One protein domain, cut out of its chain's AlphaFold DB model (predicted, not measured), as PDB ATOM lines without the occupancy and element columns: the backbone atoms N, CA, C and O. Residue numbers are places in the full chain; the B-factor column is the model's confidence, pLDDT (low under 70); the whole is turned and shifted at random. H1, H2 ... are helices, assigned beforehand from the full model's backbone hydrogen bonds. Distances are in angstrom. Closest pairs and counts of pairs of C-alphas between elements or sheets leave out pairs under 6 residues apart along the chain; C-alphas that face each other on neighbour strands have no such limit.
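Overview. This is residues 79 to 121 of the 123 residues of the protein "FAD-binding oxidoreductase" of Streptomyces sp. SID2955 (UniProt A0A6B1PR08). This is a flat, open zigzag of three limbs with no packed core: H1 makes one limb, the extended stretch of residues 97 to 102 folds back through the middle, and H2 with the link after it and the short H3 makes the third limb. H2 lies at the same end of the zigzag as residue 79, and H3 at the same end as the turn near Thr 96. The printed part has 43 residues with three named helices, in the order H1, H2, H3, and no named strand; its class is all helix. The whole is loose, with a radius of gyration of the C-alphas of 12.1 A, and its C-alphas span 33 by 25 by 9 A.

Along the chain. H1, the longest helix, holds residues 79 to 91 and is 18.1 A long from first to last C-alpha. It begins at C-alpha 79, at (3.849, -36.485, 16.698), and ends at C-alpha 91, at (-2.415, -53.423, 17.787). H2 holds residues 103 to 111 and is 12.4 A long from first to last C-alpha. H3 holds the four residues 118 to 121, with C-alpha 121 at (23.592, -55.359, 13.619).

Arrangement. H1 touches no helix. H1 and H2 are apart, with no C-alpha of the one within 8 A of the other. By the same measure H2 and H3 are apart, and so are H1 and H3. The centre of H1 is at (2.109, -45.494, 17.107), that of H2 at (20.004, -36.915, 11.682) and that of H3 at (23.541, -52.312, 14.473). The N-to-C directions of H1 and H3 each have a y component of -0.92. In H1 and H2 every pair of O of residue i and N of residue i+4 is within hydrogen-bond range. H3 is too short for such a pair; its one pair of O of residue i and N of residue i+3 is within range.

Size, cuts and confidence. The two C-alphas farthest apart are those of Asp 91, where H1 ends, and Ala 111, where H2 ends, at 33.2 A. The C-alphas of the first and last printed residues, Glu 79 and Ala 121, are 27.5 A apart. The link from H1 to H2 is long, with 11 residues, and the link from H2 to H3 is short, with 6. Residues 110 to 115, of which 110 and 111 belong to H2, stand free. The printed part has no cut. The mean pLDDT of the printed part is 77.7; the model's confidence is under 70 at residues 109 to 121, and the mean is 93 in H1, 76 in H2 and 46 in H3.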
ATOM      1  N   GLU A  79       5.157 -36.098  16.150       96.00
ATOM      2  CA  GLU A  79       3.849 -36.485  16.698       96.00
ATOM      3  C   GLU A  79       3.168 -37.566  15.846       96.00
ATOM      4  O   GLU A  79       2.643 -38.546  16.381       96.00
ATOM      5  N   GLU A  80       3.228 -37.432  14.519       95.69
ATOM      6  CA  GLU A  80       2.689 -38.429  13.592       95.69
ATOM      7  C   GLU A  80       3.425 -39.771  13.728       95.69
ATOM      8  O   GLU A  80       2.786 -40.827  13.840       95.69
ATOM      9  N   GLY A  81       4.760 -39.733  13.799       94.38
ATOM     10  CA  GLY A  81       5.583 -40.919  14.037       94.38
ATOM     11  C   GLY A  81       5.274 -41.579  15.380       94.38
ATOM     12  O   GLY A  81       5.061 -42.791  15.446       94.38
ATOM     13  N   ALA A  82       5.156 -40.794  16.451       95.00
ATOM     14  CA  ALA A  82       4.823 -41.293  17.782       95.00
ATOM     15  C   ALA A  82       3.437 -41.956  17.810       95.00
ATOM     16  O   ALA A  82       3.269 -43.027  18.401       95.00
ATOM     17  N   ALA A  83       2.450 -41.374  17.120       95.56
ATOM     18  CA  ALA A  83       1.126 -41.969  16.976       95.56
ATOM     19  C   ALA A  83       1.168 -43.299  16.201       95.56
ATOM     20  O   ALA A  83       0.475 -44.248  16.577       95.56
ATOM     21  N   ALA A  84       1.988 -43.396  15.149       93.19
ATOM     22  CA  ALA A  84       2.184 -44.637  14.401       93.19
ATOM     23  C   ALA A  84       2.842 -45.735  15.256       93.19
ATOM     24  O   ALA A  84       2.323 -46.852  15.317       93.19
ATOM     25  N   LEU A  85       3.919 -45.407  15.979       92.25
ATOM     26  CA  LEU A  85       4.589 -46.333  16.899       92.25
ATOM     27  C   LEU A  85       3.649 -46.814  18.010       92.25
ATOM     28  O   LEU A  85       3.638 -48.000  18.345       92.25
ATOM     29  N   ARG A  86       2.834 -45.908  18.564       92.88
ATOM     30  CA  ARG A  86       1.843 -46.249  19.588       92.88
ATOM     31  C   ARG A  86       0.842 -47.282  19.073       92.88
ATOM     32  O   ARG A  86       0.625 -48.280  19.758       92.88
ATOM     33  N   ARG A  87       0.276 -47.072  17.877       93.12
ATOM     34  CA  ARG A  87      -0.632 -48.047  17.246       93.12
ATOM     35  C   ARG A  87       0.054 -49.395  17.058       93.12
ATOM     36  O   ARG A  87      -0.502 -50.413  17.443       93.12
ATOM     37  N   LEU A  88       1.297 -49.415  16.579       90.62
ATOM     38  CA  LEU A  88       2.042 -50.662  16.383       90.62
ATOM     39  C   LEU A  88       2.283 -51.431  17.698       90.62
ATOM     40  O   LEU A  88       2.171 -52.654  17.738       90.62
ATOM     41  N   ALA A  89       2.575 -50.728  18.795       88.25
ATOM     42  CA  ALA A  89       2.756 -51.351  20.107       88.25
ATOM     43  C   ALA A  89       1.446 -51.930  20.686       88.25
ATOM     44  O   ALA A  89       1.474 -52.961  21.377       88.25
ATOM     45  N   GLN A  90       0.319 -51.266  20.410       90.44
ATOM     46  CA  GLN A  90      -1.014 -51.630  20.896       90.44
ATOM     47  C   GLN A  90      -1.662 -52.742  20.057       90.44
ATOM     48  O   GLN A  90      -2.097 -53.740  20.629       90.44
ATOM     49  N   ASP A  91      -1.651 -52.596  18.732       91.50
ATOM     50  CA  ASP A  91      -2.415 -53.423  17.787       91.50
ATOM     51  C   ASP A  91      -1.547 -54.484  17.084       91.50
ATOM     52  O   ASP A  91      -2.051 -55.507  16.620       91.50
ATOM     53  N   GLY A  92      -0.225 -54.288  17.059       82.69
ATOM     54  CA  GLY A  92       0.731 -55.191  16.417       82.69
ATOM     55  C   GLY A  92       0.792 -55.062  14.886       82.69
ATOM     56  O   GLY A  92      -0.001 -54.337  14.285       82.69
ATOM     57  N   PRO A  93       1.748 -55.755  14.231       80.25
ATOM     58  CA  PRO A  93       2.738 -56.681  14.800       80.25
ATOM     59  C   PRO A  93       3.850 -55.965  15.584       80.25
ATOM     60  O   PRO A  93       4.253 -54.867  15.228       80.25
ATOM     61  N   ARG A  94       4.365 -56.582  16.657       78.88
ATOM     62  CA  ARG A  94       5.416 -55.989  17.505       78.88
ATOM     63  C   ARG A  94       6.809 -56.278  16.934       78.88
ATOM     64  O   ARG A  94       7.209 -57.444  16.946       78.88
ATOM     65  N   PRO A  95       7.563 -55.266  16.473       84.69
ATOM     66  CA  PRO A  95       8.931 -55.469  16.013       84.69
ATOM     67  C   PRO A  95       9.859 -55.849  17.170       84.69
ATOM     68  O   PRO A  95       9.631 -55.466  18.318       84.69
ATOM     69  N   THR A  96      10.955 -56.539  16.854       85.94
ATOM     70  CA  THR A  96      12.025 -56.841  17.821       85.94
ATOM     71  C   THR A  96      12.670 -55.569  18.375       85.94
ATOM     72  O   THR A  96      13.013 -55.522  19.555       85.94
ATOM     73  N   VAL A  97      12.822 -54.550  17.524       86.38
ATOM     74  CA  VAL A  97      13.331 -53.216  17.858       86.38
ATOM     75  C   VAL A  97      12.469 -52.190  17.132       86.38
ATOM     76  O   VAL A  97      12.169 -52.360  15.953       86.38
ATOM     77  N   LEU A  98      12.097 -51.122  17.829       88.31
ATOM     78  CA  LEU A  98      11.380 -49.987  17.263       88.31
ATOM     79  C   LEU A  98      11.953 -48.708  17.873       88.31
ATOM     80  O   LEU A  98      12.002 -48.582  19.096       88.31
ATOM     81  N   ARG A  99      12.401 -47.780  17.027       89.00
ATOM     82  CA  ARG A  99      12.982 -46.494  17.432       89.00
ATOM     83  C   ARG A  99      12.366 -45.390  16.587       89.00
ATOM     84  O   ARG A  99      12.221 -45.551  15.379       89.00
ATOM     85  N   LEU A 100      12.015 -44.290  17.238       91.12
ATOM     86  CA  LEU A 100      11.642 -43.044  16.588       91.12
ATOM     87  C   LEU A 100      12.693 -42.012  16.966       91.12
ATOM     88  O   LEU A 100      12.961 -41.824  18.151       91.12
ATOM     89  N   SER A 101      13.277 -41.392  15.953       89.88
ATOM     90  CA  SER A 101      14.274 -40.340  16.094       89.88
ATOM     91  C   SER A 101      13.611 -38.991  15.829       89.88
ATOM     92  O   SER A 101      12.727 -38.895  14.975       89.88
ATOM     93  N   ASP A 102      14.023 -37.959  16.562       88.12
ATOM     94  CA  ASP A 102      13.606 -36.582  16.283       88.12
ATOM     95  C   ASP A 102      14.337 -36.008  15.056       88.12
ATOM     96  O   ASP A 102      15.129 -36.694  14.396       88.12
ATOM     97  N   GLU A 103      14.064 -34.753  14.707       85.56
ATOM     98  CA  GLU A 103      14.663 -34.097  13.546       85.56
ATOM     99  C   GLU A 103      16.191 -34.003  13.652       85.56
ATOM    100  O   GLU A 103      16.886 -34.185  12.650       85.56
ATOM    101  N   THR A 104      16.722 -33.755  14.854       81.12
ATOM    102  CA  THR A 104      18.166 -33.595  15.088       81.12
ATOM    103  C   THR A 104      18.880 -34.931  14.937       81.12
ATOM    104  O   THR A 104      19.878 -35.042  14.221       81.12
ATOM    105  N   GLU A 105      18.345 -35.965  15.574       78.00
ATOM    106  CA  GLU A 105      18.863 -37.324  15.513       78.00
ATOM    107  C   GLU A 105      18.746 -37.906  14.094       78.00
ATOM    108  O   GLU A 105      19.677 -38.549  13.606       78.00
ATOM    109  N   THR A 106      17.651 -37.606  13.388       80.44
ATOM    110  CA  THR A 106      17.467 -37.980  11.977       80.44
ATOM    111  C   THR A 106      18.514 -37.315  11.081       80.44
ATOM    112  O   THR A 106      19.084 -37.977  10.212       80.44
ATOM    113  N   LEU A 107      18.805 -36.027  11.294       77.56
ATOM    114  CA  LEU A 107      19.840 -35.288  10.561       77.56
ATOM    115  C   LEU A 107      21.227 -35.912  10.743       77.56
ATOM    116  O   LEU A 107      21.936 -36.129   9.760       77.56
ATOM    117  N   ILE A 108      21.591 -36.237  11.986       78.56
ATOM    118  CA  ILE A 108      22.866 -36.890  12.307       78.56
ATOM    119  C   ILE A 108      22.936 -38.275  11.654       78.56
ATOM    120  O   ILE A 108      23.937 -38.597  11.016       78.56
ATOM    121  N   GLY A 109      21.860 -39.063  11.743       66.00
ATOM    122  CA  GLY A 109      21.781 -40.374  11.100       66.00
ATOM    123  C   GLY A 109      21.990 -40.292   9.587       66.00
ATOM    124  O   GLY A 109      22.800 -41.031   9.036       66.00
ATOM    125  N   LEU A 110      21.332 -39.350   8.906       68.62
ATOM    126  CA  LEU A 110      21.455 -39.172   7.451       68.62
ATOM    127  C   LEU A 110      22.829 -38.653   7.002       68.62
ATOM    128  O   LEU A 110      23.219 -38.908   5.864       68.62
ATOM    129  N   ALA A 111      23.563 -37.950   7.869       65.75
ATOM    130  CA  ALA A 111      24.935 -37.519   7.597       65.75
ATOM    131  C   ALA A 111      25.950 -38.679   7.656       65.75
ATOM    132  O   ALA A 111      27.039 -38.567   7.094       65.75
ATOM    133  N   GLN A 112      25.591 -39.798   8.294       56.41
ATOM    134  CA  GLN A 112      26.366 -41.040   8.328       56.41
ATOM    135  C   GLN A 112      25.484 -42.225   7.901       56.41
ATOM    136  O   GLN A 112      25.102 -43.046   8.737       56.41
ATOM    137  N   PRO A 113      25.150 -42.344   6.603       54.28
ATOM    138  CA  PRO A 113      24.211 -43.356   6.119       54.28
ATOM    139  C   PRO A 113      24.651 -44.793   6.442       54.28
ATOM    140  O   PRO A 113      23.799 -45.637   6.706       54.28
ATOM    141  N   ASP A 114      25.961 -45.050   6.532       55.09
ATOM    142  CA  ASP A 114      26.528 -46.359   6.897       55.09
ATOM    143  C   ASP A 114      26.343 -46.723   8.387       55.09
ATOM    144  O   ASP A 114      26.544 -47.873   8.775       55.09
ATOM    145  N   ALA A 115      25.960 -45.761   9.237       52.41
ATOM    146  CA  ALA A 115      25.740 -45.953  10.673       52.41
ATOM    147  C   ALA A 115      24.256 -46.145  11.039       52.41
ATOM    148  O   ALA A 115      23.943 -46.578  12.154       52.41
ATOM    149  N   ILE A 116      23.325 -45.862  10.120       52.53
ATOM    150  CA  ILE A 116      21.888 -46.003  10.378       52.53
ATOM    151  C   ILE A 116      21.548 -47.492  10.503       52.53
ATOM    152  O   ILE A 116      21.498 -48.227   9.523       52.53
ATOM    153  N   GLY A 117      21.319 -47.950  11.735       51.06
ATOM    154  CA  GLY A 117      21.025 -49.355  12.038       51.06
ATOM    155  C   GLY A 117      22.258 -50.244  12.251       51.06
ATOM    156  O   GLY A 117      22.092 -51.399  12.640       51.06
ATOM    157  N   ALA A 118      23.481 -49.725  12.092       47.72
ATOM    158  CA  ALA A 118      24.715 -50.491  12.318       47.72
ATOM    159  C   ALA A 118      24.887 -50.921  13.790       47.72
ATOM    160  O   ALA A 118      25.342 -52.035  14.058       47.72
ATOM    161  N   ASP A 119      24.421 -50.100  14.736       49.41
ATOM    162  CA  ASP A 119      24.378 -50.436  16.170       49.41
ATOM    163  C   ASP A 119      23.391 -51.570  16.501       49.41
ATOM    164  O   ASP A 119      23.504 -52.213  17.544       49.41
ATOM    165  N   LEU A 120      22.425 -51.853  15.619       48.22
ATOM    166  CA  LEU A 120      21.479 -52.963  15.786       48.22
ATOM    167  C   LEU A 120      22.007 -54.273  15.179       48.22
ATOM    168  O   LEU A 120      21.528 -55.351  15.531       48.22
ATOM    169  N   ALA A 121      23.002 -54.201  14.288       40.00
ATOM    170  CA  ALA A 121      23.592 -55.359  13.619       40.00
ATOM    171  C   ALA A 121      24.655 -56.089  14.464       40.00
ATOM    172  O   ALA A 121      24.944 -57.250  14.183       40.00
TER     173      ALA A 121